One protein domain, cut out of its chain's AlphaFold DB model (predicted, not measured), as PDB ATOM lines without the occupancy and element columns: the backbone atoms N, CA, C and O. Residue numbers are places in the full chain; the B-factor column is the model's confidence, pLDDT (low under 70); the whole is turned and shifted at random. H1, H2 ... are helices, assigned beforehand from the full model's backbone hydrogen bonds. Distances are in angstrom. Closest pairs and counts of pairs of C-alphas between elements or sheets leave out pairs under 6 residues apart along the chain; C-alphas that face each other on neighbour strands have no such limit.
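Overview. This is residues 292 to 300 and 321 to 432 of the 1191 residues of an uncharacterized protein of Planctomycetes bacterium GWF2_41_51 (UniProt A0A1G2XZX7). Helix H2 lies in the middle of an elongated body; H5 packs across it, H4 packs across H5, and H1 meets H2 near one end, where residues 321 to 328 stick out. H6 and the loop of residues 387 to 408 lie toward the other end. The printed part has 121 residues with six named helices, H1 to H6, and no named strand: all helix, compact, radius of gyration of the C-alphas 15.1 A, spans 56 by 29 by 24 A.

Along the chain. H1, residues 324 to 338, begins at C-alpha (-16.118, -66.913, 5.427) and is 21.3 A long. H2, residues 349 to 366, 26.2 A, has a kink of 28 degrees near residue 356. H3 is residues 370 to 373, H4 376 to 386, H5 409 to 419; H6, 422 to 428, ends at C-alpha (7.072, -35.141, 9.100).

Arrangement. H2 touches H5 at a steep tilt of 63 degrees, closest C-alphas Arg 357 and Thr 411, 5.1 A. Residues 335 to 338 of H1 touch H2, closest C-alphas Phe 335 and Pro 359, 5.1 A. H4 touches H5, closest C-alphas Asp 378 and Leu 419, 7.3 A. H3 is near H1, with 6 pairs of C-alphas within 10 A. H6 is close to H4 but not clearly touching, closest C-alphas Leu 385 and Met 424, 7.2 A. Every O i to N i+4 pair is within hydrogen-bond range in H1, H4, H5 and H6, and 12 of 14 in H2; H3 is too short for one.

Size, cuts and confidence. Residues 301 to 320 are not printed; C-alphas 300 and 321 are 25.4 A apart. H4 to H5 is a long link. Residues 402 to 408 and 429 to 432 have pLDDT under 70.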
ATOM      1  N   PRO A 292      -0.677 -70.203  -0.080       91.06
ATOM      2  CA  PRO A 292       0.414 -70.036   0.877       91.06
ATOM      3  C   PRO A 292       1.772 -69.755   0.208       91.06
ATOM      4  O   PRO A 292       2.107 -70.389  -0.798       91.06
ATOM      5  N   GLY A 293       2.569 -68.871   0.817       90.00
ATOM      6  CA  GLY A 293       3.958 -68.561   0.448       90.00
ATOM      7  C   GLY A 293       4.239 -67.057   0.361       90.00
ATOM      8  O   GLY A 293       3.338 -66.253   0.572       90.00
ATOM      9  N   SER A 294       5.478 -66.694   0.008       92.19
ATOM     10  CA  SER A 294       5.914 -65.306  -0.205       92.19
ATOM     11  C   SER A 294       4.991 -64.531  -1.152       92.19
ATOM     12  O   SER A 294       4.743 -64.953  -2.286       92.19
ATOM     13  N   VAL A 295       4.582 -63.335  -0.726       92.88
ATOM     14  CA  VAL A 295       3.742 -62.405  -1.490       92.88
ATOM     15  C   VAL A 295       4.419 -61.040  -1.580       92.88
ATOM     16  O   VAL A 295       5.010 -60.551  -0.621       92.88
ATOM     17  N   LEU A 296       4.301 -60.414  -2.752       93.19
ATOM     18  CA  LEU A 296       4.578 -58.995  -2.956       93.19
ATOM     19  C   LEU A 296       3.236 -58.300  -3.145       93.19
ATOM     20  O   LEU A 296       2.582 -58.442  -4.179       93.19
ATOM     21  N   THR A 297       2.800 -57.599  -2.107       92.94
ATOM     22  CA  THR A 297       1.458 -57.028  -2.019       92.94
ATOM     23  C   THR A 297       1.217 -55.999  -3.118       92.94
ATOM     24  O   THR A 297       2.133 -55.288  -3.541       92.94
ATOM     25  N   TRP A 298      -0.030 -55.896  -3.569       89.88
ATOM     26  CA  TRP A 298      -0.488 -54.876  -4.506       89.88
ATOM     27  C   TRP A 298      -1.870 -54.361  -4.095       89.88
ATOM     28  O   TRP A 298      -2.738 -55.147  -3.704       89.88
ATOM     29  N   ASN A 299      -2.089 -53.046  -4.169       86.25
ATOM     30  CA  ASN A 299      -3.287 -52.368  -3.659       86.25
ATOM     31  C   ASN A 299      -4.606 -52.958  -4.194       86.25
ATOM     32  O   ASN A 299      -5.528 -53.136  -3.403       86.25
ATOM     33  N   HIS A 300      -4.677 -53.335  -5.476       85.56
ATOM     34  CA  HIS A 300      -5.886 -53.902  -6.103       85.56
ATOM     35  C   HIS A 300      -6.285 -55.294  -5.577       85.56
ATOM     36  O   HIS A 300      -7.382 -55.774  -5.840       85.56
ATOM     37  N   PHE A 321     -21.532 -68.349   9.121       93.81
ATOM     38  CA  PHE A 321     -21.352 -68.615   7.688       93.81
ATOM     39  C   PHE A 321     -19.993 -69.281   7.420       93.81
ATOM     40  O   PHE A 321     -18.947 -68.746   7.798       93.81
ATOM     41  N   GLU A 322     -20.009 -70.471   6.816       93.00
ATOM     42  CA  GLU A 322     -18.812 -71.288   6.563       93.00
ATOM     43  C   GLU A 322     -18.001 -70.764   5.375       93.00
ATOM     44  O   GLU A 322     -16.777 -70.857   5.381       93.00
ATOM     45  N   GLU A 323     -18.655 -70.100   4.420       91.06
ATOM     46  CA  GLU A 323     -18.035 -69.451   3.260       91.06
ATOM     47  C   GLU A 323     -16.956 -68.438   3.682       91.06
ATOM     48  O   GLU A 323     -15.972 -68.211   2.980       91.06
ATOM     49  N   MET A 324     -17.089 -67.859   4.880       94.56
ATOM     50  CA  MET A 324     -16.118 -66.913   5.427       94.56
ATOM     51  C   MET A 324     -14.750 -67.543   5.719       94.56
ATOM     52  O   MET A 324     -13.759 -66.815   5.751       94.56
ATOM     53  N   ASP A 325     -14.659 -68.865   5.902       94.88
ATOM     54  CA  ASP A 325     -13.392 -69.545   6.205       94.88
ATOM     55  C   ASP A 325     -12.391 -69.439   5.044       94.88
ATOM     56  O   ASP A 325     -11.187 -69.292   5.279       94.88
ATOM     57  N   GLU A 326     -12.873 -69.443   3.798       92.12
ATOM     58  CA  GLU A 326     -12.034 -69.241   2.614       92.12
ATOM     59  C   GLU A 326     -11.459 -67.820   2.583       92.12
ATOM     60  O   GLU A 326     -10.250 -67.640   2.436       92.12
ATOM     61  N   ILE A 327     -12.297 -66.804   2.818       93.88
ATOM     62  CA  ILE A 327     -11.863 -65.401   2.868       93.88
ATOM     63  C   ILE A 327     -10.828 -65.190   3.980       93.88
ATOM     64  O   ILE A 327      -9.803 -64.543   3.759       93.88
ATOM     65  N   LEU A 328     -11.080 -65.741   5.173       96.25
ATOM     66  CA  LEU A 328     -10.165 -65.640   6.312       96.25
ATOM     67  C   LEU A 328      -8.820 -66.322   6.021       96.25
ATOM     68  O   LEU A 328      -7.772 -65.751   6.337       96.25
ATOM     69  N   SER A 329      -8.840 -67.495   5.380       95.44
ATOM     70  CA  SER A 329      -7.631 -68.229   4.985       95.44
ATOM     71  C   SER A 329      -6.838 -67.478   3.916       95.44
ATOM     72  O   SER A 329      -5.628 -67.303   4.060       95.44
ATOM     73  N   ASN A 330      -7.514 -66.954   2.889       95.00
ATOM     74  CA  ASN A 330      -6.887 -66.168   1.826       95.00
ATOM     75  C   ASN A 330      -6.262 -64.881   2.376       95.00
ATOM     76  O   ASN A 330      -5.123 -64.560   2.036       95.00
ATOM     77  N   ALA A 331      -6.955 -64.172   3.273       96.19
ATOM     78  CA  ALA A 331      -6.400 -63.006   3.956       96.19
ATOM     79  C   ALA A 331      -5.131 -63.367   4.742       96.19
ATOM     80  O   ALA A 331      -4.113 -62.689   4.606       96.19
ATOM     81  N   GLN A 332      -5.160 -64.462   5.507       96.75
ATOM     82  CA  GLN A 332      -3.991 -64.917   6.254       96.75
ATOM     83  C   GLN A 332      -2.820 -65.263   5.331       96.75
ATOM     84  O   GLN A 332      -1.715 -64.776   5.554       96.75
ATOM     85  N   TRP A 333      -3.038 -66.070   4.289       96.56
ATOM     86  CA  TRP A 333      -1.973 -66.453   3.357       96.56
ATOM     87  C   TRP A 333      -1.372 -65.246   2.645       96.56
ATOM     88  O   TRP A 333      -0.153 -65.147   2.546       96.56
ATOM     89  N   TYR A 334      -2.210 -64.316   2.191       96.31
ATOM     90  CA  TYR A 334      -1.750 -63.148   1.455       96.31
ATOM     91  C   TYR A 334      -0.962 -62.177   2.344       96.31
ATOM     92  O   TYR A 334       0.153 -61.788   2.001       96.31
ATOM     93  N   PHE A 335      -1.510 -61.809   3.508       97.19
ATOM     94  CA  PHE A 335      -0.861 -60.840   4.391       97.19
ATOM     95  C   PHE A 335       0.341 -61.432   5.126       97.19
ATOM     96  O   PHE A 335       1.353 -60.749   5.244       97.19
ATOM     97  N   MET A 336       0.305 -62.692   5.565       96.88
ATOM     98  CA  MET A 336       1.497 -63.315   6.157       96.88
ATOM     99  C   MET A 336       2.561 -63.637   5.109       96.88
ATOM    100  O   MET A 336       3.742 -63.512   5.402       96.88
ATOM    101  N   GLY A 337       2.175 -63.921   3.863       95.88
ATOM    102  CA  GLY A 337       3.121 -64.015   2.751       95.88
ATOM    103  C   GLY A 337       3.889 -62.714   2.495       95.88
ATOM    104  O   GLY A 337       5.058 -62.755   2.120       95.88
ATOM    105  N   GLN A 338       3.270 -61.548   2.729       96.50
ATOM    106  CA  GLN A 338       3.966 -60.255   2.671       96.50
ATOM    107  C   GLN A 338       5.004 -60.103   3.785       96.50
ATOM    108  O   GLN A 338       5.977 -59.378   3.593       96.50
ATOM    109  N   ALA A 339       4.843 -60.783   4.927       96.62
ATOM    110  CA  ALA A 339       5.766 -60.643   6.049       96.62
ATOM    111  C   ALA A 339       7.196 -61.098   5.700       96.62
ATOM    112  O   ALA A 339       8.141 -60.651   6.350       96.62
ATOM    113  N   GLU A 340       7.357 -61.921   4.656       95.69
ATOM    114  CA  GLU A 340       8.642 -62.406   4.138       95.69
ATOM    115  C   GLU A 340       9.462 -61.324   3.403       95.69
ATOM    116  O   GLU A 340      10.685 -61.441   3.326       95.69
ATOM    117  N   ASN A 341       8.827 -60.248   2.916       96.06
ATOM    118  CA  ASN A 341       9.459 -59.200   2.099       96.06
ATOM    119  C   ASN A 341       9.274 -57.825   2.742       96.06
ATOM    120  O   ASN A 341       8.194 -57.528   3.254       96.06
ATOM    121  N   TYR A 342      10.288 -56.952   2.701       96.31
ATOM    122  CA  TYR A 342      10.141 -55.645   3.352       96.31
ATOM    123  C   TYR A 342       9.293 -54.683   2.524       96.31
ATOM    124  O   TYR A 342       8.533 -53.909   3.103       96.31
ATOM    125  N   ARG A 343       9.381 -54.735   1.188       94.06
ATOM    126  CA  ARG A 343       8.587 -53.877   0.294       94.06
ATOM    127  C   ARG A 343       7.465 -54.629  -0.411       94.06
ATOM    128  O   ARG A 343       7.396 -55.858  -0.429       94.06
ATOM    129  N   VAL A 344       6.567 -53.838  -0.980       94.81
ATOM    130  CA  VAL A 344       5.465 -54.281  -1.834       94.81
ATOM    131  C   VAL A 344       5.908 -54.345  -3.299       94.81
ATOM    132  O   VAL A 344       7.030 -53.975  -3.635       94.81
ATOM    133  N   SER A 345       5.011 -54.786  -4.183       93.12
ATOM    134  CA  SER A 345       5.274 -54.875  -5.630       93.12
ATOM    135  C   SER A 345       5.364 -53.526  -6.358       93.12
ATOM    136  O   SER A 345       5.745 -53.498  -7.527       93.12
ATOM    137  N   CYS A 346       4.960 -52.429  -5.714       91.25
ATOM    138  CA  CYS A 346       4.921 -51.094  -6.306       91.25
ATOM    139  C   CYS A 346       6.310 -50.460  -6.401       91.25
ATOM    140  O   CYS A 346       7.218 -50.828  -5.661       91.25
ATOM    141  N   ASP A 347       6.454 -49.504  -7.312       90.50
ATOM    142  CA  ASP A 347       7.656 -48.695  -7.513       90.50
ATOM    143  C   ASP A 347       7.277 -47.216  -7.587       90.50
ATOM    144  O   ASP A 347       7.473 -46.541  -8.588       90.50
ATOM    145  N   ALA A 348       6.593 -46.769  -6.536       90.31
ATOM    146  CA  ALA A 348       6.000 -45.446  -6.434       90.31
ATOM    147  C   ALA A 348       5.705 -45.155  -4.961       90.31
ATOM    148  O   ALA A 348       4.909 -45.870  -4.349       90.31
ATOM    149  N   PHE A 349       6.301 -44.098  -4.394       90.00
ATOM    150  CA  PHE A 349       6.216 -43.759  -2.963       90.00
ATOM    151  C   PHE A 349       4.791 -43.855  -2.387       90.00
ATOM    152  O   PHE A 349       4.554 -44.517  -1.376       90.00
ATOM    153  N   THR A 350       3.817 -43.225  -3.039       86.69
ATOM    154  CA  THR A 350       2.426 -43.172  -2.560       86.69
ATOM    155  C   THR A 350       1.768 -44.542  -2.581       86.69
ATOM    156  O   THR A 350       1.048 -44.910  -1.650       86.69
ATOM    157  N   TYR A 351       2.057 -45.334  -3.610       89.88
ATOM    158  CA  TYR A 351       1.551 -46.693  -3.735       89.88
ATOM    159  C   TYR A 351       2.282 -47.693  -2.847       89.88
ATOM    160  O   TYR A 351       1.662 -48.678  -2.443       89.88
ATOM    161  N   ASP A 352       3.538 -47.439  -2.487       92.12
ATOM    162  CA  ASP A 352       4.255 -48.204  -1.469       92.12
ATOM    163  C   ASP A 352       3.556 -48.058  -0.118       92.12
ATOM    164  O   ASP A 352       3.202 -49.055   0.516       92.12
ATOM    165  N   VAL A 353       3.264 -46.815   0.272       92.00
ATOM    166  CA  VAL A 353       2.528 -46.489   1.499       92.00
ATOM    167  C   VAL A 353       1.101 -47.054   1.457       92.00
ATOM    168  O   VAL A 353       0.658 -47.702   2.405       92.00
ATOM    169  N   LEU A 354       0.376 -46.864   0.352       89.44
ATOM    170  CA  LEU A 354      -1.008 -47.324   0.228       89.44
ATOM    171  C   LEU A 354      -1.125 -48.857   0.236       89.44
ATOM    172  O   LEU A 354      -2.061 -49.396   0.829       89.44
ATOM    173  N   SER A 355      -0.201 -49.562  -0.425       92.56
ATOM    174  CA  SER A 355      -0.274 -51.021  -0.579       92.56
ATOM    175  C   SER A 355       0.149 -51.758   0.685       92.56
ATOM    176  O   SER A 355      -0.481 -52.757   1.031       92.56
ATOM    177  N   ILE A 356       1.170 -51.269   1.401       95.81
ATOM    178  CA  ILE A 356       1.620 -51.894   2.656       95.81
ATOM    179  C   ILE A 356       0.617 -51.676   3.797       95.81
ATOM    180  O   ILE A 356       0.589 -52.454   4.753       95.81
ATOM    181  N   ARG A 357      -0.230 -50.638   3.698       95.62
ATOM    182  CA  ARG A 357      -1.237 -50.296   4.708       95.62
ATOM    183  C   ARG A 357      -2.086 -51.500   5.090       95.62
ATOM    184  O   ARG A 357      -2.279 -51.750   6.274       95.62
ATOM    185  N   SER A 358      -2.595 -52.239   4.105       95.94
ATOM    186  CA  SER A 358      -3.480 -53.379   4.361       95.94
ATOM    187  C   SER A 358      -2.803 -54.497   5.174       95.94
ATOM    188  O   SER A 358      -3.359 -54.860   6.211       95.94
ATOM    189  N   PRO A 359      -1.607 -54.992   4.789       97.56
ATOM    190  CA  PRO A 359      -0.812 -55.894   5.623       97.56
ATOM    191  C   PRO A 359      -0.561 -55.362   7.039       97.56
ATOM    192  O   PRO A 359      -0.854 -56.061   8.005       97.56
ATOM    193  N   LEU A 360      -0.092 -54.116   7.188       98.00
ATOM    194  CA  LEU A 360       0.193 -53.540   8.509       98.00
ATOM    195  C   LEU A 360      -1.051 -53.500   9.395       98.00
ATOM    196  O   LEU A 360      -0.987 -53.873  10.563       98.00
ATOM    197  N   VAL A 361      -2.188 -53.084   8.835       97.31
ATOM    198  CA  VAL A 361      -3.473 -53.067   9.540       97.31
ATOM    199  C   VAL A 361      -3.889 -54.481   9.940       97.31
ATOM    200  O   VAL A 361      -4.285 -54.696  11.082       97.31
ATOM    201  N   TYR A 362      -3.741 -55.463   9.050       97.81
ATOM    202  CA  TYR A 362      -4.020 -56.862   9.369       97.81
ATOM    203  C   TYR A 362      -3.158 -57.373  10.534       97.81
ATOM    204  O   TYR A 362      -3.695 -57.966  11.473       97.81
ATOM    205  N   TYR A 363      -1.848 -57.102  10.525       98.00
ATOM    206  CA  TYR A 363      -0.919 -57.510  11.588       98.00
ATOM    207  C   TYR A 363      -1.337 -56.966  12.953       98.00
ATOM    208  O   TYR A 363      -1.386 -57.713  13.931       98.00
ATOM    209  N   VAL A 364      -1.706 -55.683  13.024       96.50
ATOM    210  CA  VAL A 364      -2.129 -55.065  14.288       96.50
ATOM    211  C   VAL A 364      -3.537 -55.488  14.719       96.50
ATOM    212  O   VAL A 364      -3.778 -55.643  15.911       96.50
ATOM    213  N   MET A 365      -4.451 -55.761  13.780       95.88
ATOM    214  CA  MET A 365      -5.803 -56.259  14.085       95.88
ATOM    215  C   MET A 365      -5.808 -57.708  14.587       95.88
ATOM    216  O   MET A 365      -6.688 -58.079  15.368       95.88
ATOM    217  N   THR A 366      -4.848 -58.520  14.134       95.88
ATOM    218  CA  THR A 366      -4.720 -59.952  14.466       95.88
ATOM    219  C   THR A 366      -3.659 -60.254  15.519       95.88
ATOM    220  O   THR A 366      -3.570 -61.392  15.978       95.88
ATOM    221  N   ASN A 367      -2.875 -59.248  15.915       93.50
ATOM    222  CA  ASN A 367      -1.693 -59.390  16.760       93.50
ATOM    223  C   ASN A 367      -0.637 -60.371  16.196       93.50
ATOM    224  O   ASN A 367       0.028 -61.082  16.945       93.50
ATOM    225  N   GLN A 368      -0.487 -60.426  14.868       95.44
ATOM    226  CA  GLN A 368       0.541 -61.214  14.173       95.44
ATOM    227  C   GLN A 368       1.685 -60.288  13.751       95.44
ATOM    228  O   GLN A 368       1.599 -59.606  12.737       95.44
ATOM    229  N   MET A 369       2.745 -60.221  14.558       96.00
ATOM    230  CA  MET A 369       3.743 -59.139  14.504       96.00
ATOM    231  C   MET A 369       5.031 -59.482  13.738       96.00
ATOM    232  O   MET A 369       5.986 -58.708  13.780       96.00
ATOM    233  N   GLU A 370       5.057 -60.596  13.004       97.38
ATOM    234  CA  GLU A 370       6.261 -61.150  12.361       97.38
ATOM    235  C   GLU A 370       7.020 -60.137  11.484       97.38
ATOM    236  O   GLU A 370       8.241 -60.044  11.575       97.38
ATOM    237  N   TYR A 371       6.311 -59.311  10.704       97.75
ATOM    238  CA  TYR A 371       6.908 -58.263   9.857       97.75
ATOM    239  C   TYR A 371       7.690 -57.192  10.647       97.75
ATOM    240  O   TYR A 371       8.631 -56.580  10.138       97.75
ATOM    241  N   PHE A 372       7.309 -56.943  11.903       97.88
ATOM    242  CA  PHE A 372       8.062 -56.063  12.801       97.88
ATOM    243  C   PHE A 372       9.208 -56.825  13.475       97.88
ATOM    244  O   PHE A 372      10.316 -56.307  13.577       97.88
ATOM    245  N   GLU A 373       8.959 -58.062  13.910       97.25
ATOM    246  CA  GLU A 373       9.925 -58.898  14.639       97.25
ATOM    247  C   GLU A 373      11.130 -59.312  13.782       97.25
ATOM    248  O   GLU A 373      12.241 -59.436  14.298       97.25
ATOM    249  N   ASN A 374      10.935 -59.487  12.473       96.06
ATOM    250  CA  ASN A 374      11.992 -59.848  11.528       96.06
ATOM    251  C   ASN A 374      12.755 -58.634  10.946       96.06
ATOM    252  O   ASN A 374      13.670 -58.809  10.135       96.06
ATOM    253  N   GLY A 375      12.414 -57.407  11.367       96.69
ATOM    254  CA  GLY A 375      13.070 -56.161  10.957       96.69
ATOM    255  C   GLY A 375      12.644 -55.615   9.588       96.69
ATOM    256  O   GLY A 375      13.236 -54.644   9.106       96.69
ATOM    257  N   ASN A 376      11.632 -56.199   8.940       97.81
ATOM    258  CA  ASN A 376      11.144 -55.710   7.650       97.81
ATOM    259  C   ASN A 376      10.496 -54.324   7.758       97.81
ATOM    260  O   ASN A 376      10.700 -53.496   6.871       97.81
ATOM    261  N   ALA A 377       9.820 -54.016   8.867       97.88
ATOM    262  CA  ALA A 377       9.278 -52.679   9.111       97.88
ATOM    263  C   ALA A 377      10.356 -51.574   9.131       97.88
ATOM    264  O   ALA A 377      10.143 -50.508   8.552       97.88
ATOM    265  N   ASP A 378      11.524 -51.821   9.735       96.50
ATOM    266  CA  ASP A 378      12.642 -50.865   9.743       96.50
ATOM    267  C   ASP A 378      13.239 -50.671   8.344       96.50
ATOM    268  O   ASP A 378      13.492 -49.540   7.919       96.50
ATOM    269  N   LYS A 379      13.433 -51.766   7.595       97.31
ATOM    270  CA  LYS A 379      13.917 -51.709   6.205       97.31
ATOM    271  C   LYS A 379      12.955 -50.932   5.314       97.31
ATOM    272  O   LYS A 379      13.390 -50.077   4.545       97.31
ATOM    273  N   PHE A 380      11.658 -51.187   5.454       97.06
ATOM    274  CA  PHE A 380      10.625 -50.491   4.703       97.06
ATOM    275  C   PHE A 380      10.541 -49.007   5.062       97.06
ATOM    276  O   PHE A 380      10.480 -48.168   4.165       97.06
ATOM    277  N   LEU A 381      10.618 -48.657   6.351       95.62
ATOM    278  CA  LEU A 381      10.688 -47.257   6.762       95.62
ATOM    279  C   LEU A 381      11.920 -46.573   6.156       95.62
ATOM    280  O   LEU A 381      11.794 -45.483   5.604       95.62
ATOM    281  N   ASN A 382      13.092 -47.211   6.189       95.56
ATOM    282  CA  ASN A 382      14.300 -46.647   5.585       95.56
ATOM    283  C   ASN A 382      14.168 -46.468   4.067       95.56
ATOM    284  O   ASN A 382      14.590 -45.441   3.534       95.56
ATOM    285  N   TYR A 383      13.544 -47.430   3.386       95.69
ATOM    286  CA  TYR A 383      13.203 -47.331   1.971       95.69
ATOM    287  C   TYR A 383      12.291 -46.124   1.691       95.69
ATOM    288  O   TYR A 383      12.624 -45.315   0.825       95.69
ATOM    289  N   LEU A 384      11.218 -45.923   2.464       93.81
ATOM    290  CA  LEU A 384      10.333 -44.758   2.318       93.81
ATOM    291  C   LEU A 384      11.062 -43.432   2.575       93.81
ATOM    292  O   LEU A 384      10.981 -42.517   1.758       93.81
ATOM    293  N   LEU A 385      11.793 -43.319   3.688       93.06
ATOM    294  CA  LEU A 385      12.486 -42.080   4.063       93.06
ATOM    295  C   LEU A 385      13.600 -41.709   3.071       93.06
ATOM    296  O   LEU A 385      13.865 -40.524   2.869       93.06
ATOM    297  N   SER A 386      14.214 -42.697   2.409       93.62
ATOM    298  CA  SER A 386      15.226 -42.451   1.373       93.62
ATOM    299  C   SER A 386      14.691 -41.678   0.168       93.62
ATOM    300  O   SER A 386      15.462 -40.991  -0.493       93.62
ATOM    301  N   GLN A 387      13.382 -41.770  -0.091       92.69
ATOM    302  CA  GLN A 387      12.711 -41.120  -1.214       92.69
ATOM    303  C   GLN A 387      12.235 -39.699  -0.881       92.69
ATOM    304  O   GLN A 387      11.822 -38.963  -1.781       92.69
ATOM    305  N   LEU A 388      12.293 -39.302   0.395       90.75
ATOM    306  CA  LEU A 388      11.868 -37.987   0.863       90.75
ATOM    307  C   LEU A 388      13.025 -36.993   0.842       90.75
ATOM    308  O   LEU A 388      14.094 -37.274   1.375       90.75
ATOM    309  N   ASP A 389      12.823 -35.793   0.305       89.31
ATOM    310  CA  ASP A 389      13.815 -34.723   0.427       89.31
ATOM    311  C   ASP A 389      13.958 -34.213   1.878       89.31
ATOM    312  O   ASP A 389      13.349 -34.729   2.817       89.31
ATOM    313  N   ASN A 390      14.825 -33.223   2.096       87.81
ATOM    314  CA  ASN A 390      15.070 -32.681   3.434       87.81
ATOM    315  C   ASN A 390      13.839 -32.010   4.064       87.81
ATOM    316  O   ASN A 390      13.818 -31.869   5.283       87.81
ATOM    317  N   ASP A 391      12.827 -31.640   3.273       79.75
ATOM    318  CA  ASP A 391      11.574 -31.066   3.765       79.75
ATOM    319  C   ASP A 391      10.510 -32.147   4.027       79.75
ATOM    320  O   ASP A 391       9.431 -31.818   4.518       79.75
ATOM    321  N   GLY A 392      10.795 -33.423   3.729       83.25
ATOM    322  CA  GLY A 392       9.853 -34.532   3.902       83.25
ATOM    323  C   GLY A 392       8.930 -34.784   2.713       83.25
ATOM    324  O   GLY A 392       7.901 -35.442   2.880       83.25
ATOM    325  N   ARG A 393       9.265 -34.267   1.526       82.69
ATOM    326  CA  ARG A 393       8.452 -34.412   0.309       82.69
ATOM    327  C   ARG A 393       8.968 -35.538  -0.576       82.69
ATOM    328  O   ARG A 393      10.176 -35.649  -0.783       82.69
ATOM    329  N   ALA A 394       8.065 -36.301  -1.181       85.81
ATOM    330  CA  ALA A 394       8.413 -37.374  -2.106       85.81
ATOM    331  C   ALA A 394       9.185 -36.867  -3.340       85.81
ATOM    332  O   ALA A 394       8.964 -35.750  -3.832       85.81
ATOM    333  N   GLY A 395      10.113 -37.696  -3.826       82.00
ATOM    334  CA  GLY A 395      10.975 -37.405  -4.972       82.00
ATOM    335  C   GLY A 395      10.273 -37.423  -6.335       82.00
ATOM    336  O   GLY A 395      10.751 -36.731  -7.226       82.00
ATOM    337  N   GLY A 396       9.147 -38.136  -6.472       85.81
ATOM    338  CA  GLY A 396       8.415 -38.300  -7.741       85.81
ATOM    339  C   GLY A 396       8.709 -39.610  -8.488       85.81
ATOM    340  O   GLY A 396       8.619 -39.633  -9.703       85.81
ATOM    341  N   VAL A 397       9.115 -40.674  -7.786       88.75
ATOM    342  CA  VAL A 397       9.339 -42.005  -8.385       88.75
ATOM    343  C   VAL A 397       8.002 -42.617  -8.817       88.75
ATOM    344  O   VAL A 397       7.090 -42.661  -7.986       88.75
ATOM    345  N   GLY A 398       7.912 -43.128 -10.050       88.19
ATOM    346  CA  GLY A 398       6.727 -43.825 -10.567       88.19
ATOM    347  C   GLY A 398       5.458 -42.968 -10.564       88.19
ATOM    348  O   GLY A 398       5.521 -41.745 -10.696       88.19
ATOM    349  N   ASP A 399       4.289 -43.595 -10.394       85.88
ATOM    350  CA  ASP A 399       2.997 -42.886 -10.362       85.88
ATOM    351  C   ASP A 399       2.812 -42.075  -9.060       85.88
ATOM    352  O   ASP A 399       2.033 -42.432  -8.171       85.88
ATOM    353  N   VAL A 400       3.558 -40.974  -8.926       82.25
ATOM    354  CA  VAL A 400       3.557 -40.076  -7.765       82.25
ATOM    355  C   VAL A 400       3.590 -38.631  -8.233       82.25
ATOM    356  O   VAL A 400       4.410 -38.241  -9.064       82.25
ATOM    357  N   HIS A 401       2.731 -37.788  -7.662       72.38
ATOM    358  CA  HIS A 401       2.846 -36.359  -7.907       72.38
ATOM    359  C   HIS A 401       4.056 -35.764  -7.174       72.38
ATOM    360  O   HIS A 401       4.388 -36.154  -6.048       72.38
ATOM    361  N   PRO A 402       4.704 -34.746  -7.764       64.25
ATOM    362  CA  PRO A 402       5.728 -34.015  -7.043       64.25
ATOM    363  C   PRO A 402       5.063 -33.369  -5.819       64.25
ATOM    364  O   PRO A 402       3.900 -32.968  -5.880       64.25
ATOM    365  N   TYR A 403       5.797 -33.254  -4.713       66.62
ATOM    366  CA  TYR A 403       5.321 -32.651  -3.457       66.62
ATOM    367  C   TYR A 403       4.305 -33.465  -2.648       66.62
ATOM    368  O   TYR A 403       3.765 -32.923  -1.685       66.62
ATOM    369  N   GLU A 404       4.064 -34.739  -2.967       69.31
ATOM    370  CA  GLU A 404       3.320 -35.604  -2.048       69.31
ATOM    371  C   GLU A 404       4.057 -35.755  -0.709       69.31
ATOM    372  O   GLU A 404       5.291 -35.810  -0.644       69.31
ATOM    373  N   TRP A 405       3.282 -35.777   0.375       68.00
ATOM    374  CA  TRP A 405       3.785 -35.835   1.743       68.00
ATOM    375  C   TRP A 405       3.508 -37.200   2.362       68.00
ATOM    376  O   TRP A 405       2.781 -38.041   1.834       68.00
ATOM    377  N   ILE A 406       4.029 -37.381   3.569       67.50
ATOM    378  CA  ILE A 406       3.537 -38.392   4.498       67.50
ATOM    379  C   ILE A 406       2.070 -38.054   4.863       67.50
ATOM    380  O   ILE A 406       1.811 -37.360   5.848       67.50
ATOM    381  N   GLU A 407       1.111 -38.495   4.041       61.09
ATOM    382  CA  GLU A 407      -0.328 -38.219   4.221       61.09
ATOM    383  C   GLU A 407      -1.146 -39.423   4.705       61.09
ATOM    384  O   GLU A 407      -2.200 -39.237   5.321       61.09
ATOM    385  N   ASP A 408      -0.679 -40.660   4.498       61.62
ATOM    386  CA  ASP A 408      -1.404 -41.834   4.996       61.62
ATOM    387  C   ASP A 408      -1.222 -42.008   6.506       61.62
ATOM    388  O   ASP A 408      -0.301 -42.664   7.002       61.62
ATOM    389  N   ASN A 409      -2.156 -41.424   7.247       72.06
ATOM    390  CA  ASN A 409      -2.150 -41.429   8.701       72.06
ATOM    391  C   ASN A 409      -2.087 -42.841   9.301       72.06
ATOM    392  O   ASN A 409      -1.509 -42.991  10.364       72.06
ATOM    393  N   LEU A 410      -2.628 -43.885   8.659       89.25
ATOM    394  CA  LEU A 410      -2.691 -45.205   9.298       89.25
ATOM    395  C   LEU A 410      -1.371 -45.980   9.207       89.25
ATOM    396  O   LEU A 410      -0.899 -46.477  10.227       89.25
ATOM    397  N   THR A 411      -0.750 -46.035   8.025       93.50
ATOM    398  CA  THR A 411       0.566 -46.672   7.839       93.50
ATOM    399  C   THR A 411       1.601 -46.048   8.766       93.50
ATOM    400  O   THR A 411       2.262 -46.743   9.537       93.50
ATOM    401  N   PHE A 412       1.691 -44.719   8.762       91.06
ATOM    402  CA  PHE A 412       2.664 -44.025   9.592       91.06
ATOM    403  C   PHE A 412       2.288 -43.976  11.078       91.06
ATOM    404  O   PHE A 412       3.199 -43.849  11.889       91.06
ATOM    405  N   ASP A 413       1.008 -44.082  11.461       91.06
ATOM    406  CA  ASP A 413       0.616 -44.271  12.867       91.06
ATOM    407  C   ASP A 413       1.092 -45.638  13.380       91.06
ATOM    408  O   ASP A 413       1.643 -45.726  14.475       91.06
ATOM    409  N   ILE A 414       0.928 -46.706  12.595       95.88
ATOM    410  CA  ILE A 414       1.383 -48.050  12.982       95.88
ATOM    411  C   ILE A 414       2.913 -48.079  13.116       95.88
ATOM    412  O   ILE A 414       3.434 -48.604  14.103       95.88
ATOM    413  N   LEU A 415       3.635 -47.470  12.169       94.94
ATOM    414  CA  LEU A 415       5.096 -47.352  12.238       94.94
ATOM    415  C   LEU A 415       5.551 -46.462  13.410       94.94
ATOM    416  O   LEU A 415       6.506 -46.818  14.092       94.94
ATOM    417  N   ASP A 416       4.868 -45.345  13.693       91.50
ATOM    418  CA  ASP A 416       5.143 -44.494  14.866       91.50
ATOM    419  C   ASP A 416       4.980 -45.290  16.165       91.50
ATOM    420  O   ASP A 416       5.881 -45.326  17.006       91.50
ATOM    421  N   TRP A 417       3.859 -46.003  16.286       93.12
ATOM    422  CA  TRP A 417       3.552 -46.834  17.438       93.12
ATOM    423  C   TRP A 417       4.586 -47.948  17.662       93.12
ATOM    424  O   TRP A 417       5.065 -48.105  18.791       93.12
ATOM    425  N   LYS A 418       4.938 -48.716  16.621       94.69
ATOM    426  CA  LYS A 418       5.850 -49.864  16.754       94.69
ATOM    427  C   LYS A 418       7.324 -49.480  16.783       94.69
ATOM    428  O   LYS A 418       8.048 -49.993  17.633       94.69
ATOM    429  N   LEU A 419       7.775 -48.605  15.884       94.62
ATOM    430  CA  LEU A 419       9.203 -48.336  15.679       94.62
ATOM    431  C   LEU A 419       9.740 -47.193  16.542       94.62
ATOM    432  O   LEU A 419      10.943 -47.137  16.782       94.62
ATOM    433  N   LYS A 420       8.885 -46.273  17.017       92.94
ATOM    434  CA  LYS A 420       9.306 -45.116  17.838       92.94
ATOM    435  C   LYS A 420      10.410 -44.280  17.163       92.94
ATOM    436  O   LYS A 420      11.341 -43.807  17.817       92.94
ATOM    437  N   SER A 421      10.327 -44.106  15.841       91.62
ATOM    438  CA  SER A 421      11.391 -43.479  15.049       91.62
ATOM    439  C   SER A 421      11.378 -41.947  15.146       91.62
ATOM    440  O   SER A 421      10.567 -41.266  14.514       91.62
ATOM    441  N   ALA A 422      12.334 -41.386  15.892       91.69
ATOM    442  CA  ALA A 422      12.569 -39.940  15.958       91.69
ATOM    443  C   ALA A 422      12.983 -39.335  14.600       91.69
ATOM    444  O   ALA A 422      12.695 -38.168  14.326       91.69
ATOM    445  N   GLU A 423      13.643 -40.125  13.750       90.75
ATOM    446  CA  GLU A 423      14.058 -39.734  12.398       90.75
ATOM    447  C   GLU A 423      12.848 -39.565  11.468       90.75
ATOM    448  O   GLU A 423      12.740 -38.565  10.762       90.75
ATOM    449  N   MET A 424      11.868 -40.471  11.543       90.94
ATOM    450  CA  MET A 424      10.606 -40.336  10.809       90.94
ATOM    451  C   MET A 424       9.843 -39.061  11.206       90.94
ATOM    452  O   MET A 424       9.313 -38.358  10.344       90.94
ATOM    453  N   LEU A 425       9.811 -38.720  12.501       87.44
ATOM    454  CA  LEU A 425       9.183 -37.476  12.967       87.44
ATOM    455  C   LEU A 425       9.889 -36.221  12.430       87.44
ATOM    456  O   LEU A 425       9.247 -35.186  12.260       87.44
ATOM    457  N   TRP A 426      11.194 -36.300  12.147       86.19
ATOM    458  CA  TRP A 426      11.942 -35.192  11.554       86.19
ATOM    459  C   TRP A 426      11.499 -34.902  10.122       86.19
ATOM    460  O   TRP A 426      11.311 -33.734   9.794       86.19
ATOM    461  N   PHE A 427      11.242 -35.936   9.316       85.44
ATOM    462  CA  PHE A 427      10.700 -35.776   7.962       85.44
ATOM    463  C   PHE A 427       9.237 -35.321   7.949       85.44
ATOM    464  O   PHE A 427       8.820 -34.615   7.043       85.44
ATOM    465  N   LYS A 428       8.441 -35.669   8.967       78.06
ATOM    466  CA  LYS A 428       7.072 -35.141   9.100       78.06
ATOM    467  C   LYS A 428       7.045 -33.642   9.440       78.06
ATOM    468  O   LYS A 428       6.030 -32.987   9.204       78.06
ATOM    469  N   LYS A 429       8.121 -33.097  10.027       64.62
ATOM    470  CA  LYS A 429       8.202 -31.688  10.428       64.62
ATOM    471  C   LYS A 429       8.372 -30.799   9.193       64.62
ATOM    472  O   LYS A 429       9.367 -30.948   8.493       64.62
ATOM    473  N   PRO A 430       7.491 -29.814   8.958       57.97
ATOM    474  CA  PRO A 430       7.685 -28.905   7.843       57.97
ATOM    475  C   PRO A 430       8.943 -28.053   8.040       57.97
ATOM    476  O   PRO A 430       9.030 -27.240   8.965       57.97
ATOM    477  N   GLN A 431       9.916 -28.223   7.150       54.50
ATOM    478  CA  GLN A 431      11.138 -27.429   7.125       54.50
ATOM    479  C   GLN A 431      10.911 -26.200   6.219       54.50
ATOM    480  O   GLN A 431      11.061 -26.242   5.009       54.50
ATOM    481  N   LYS A 432      10.505 -25.080   6.825       51.56
ATOM    482  CA  LYS A 432      10.724 -23.682   6.378       51.56
ATOM    483  C   LYS A 432      10.274 -23.147   4.996       51.56
ATOM    484  O   LYS A 432      10.234 -21.924   4.892       51.56
TER     485      LYS A 432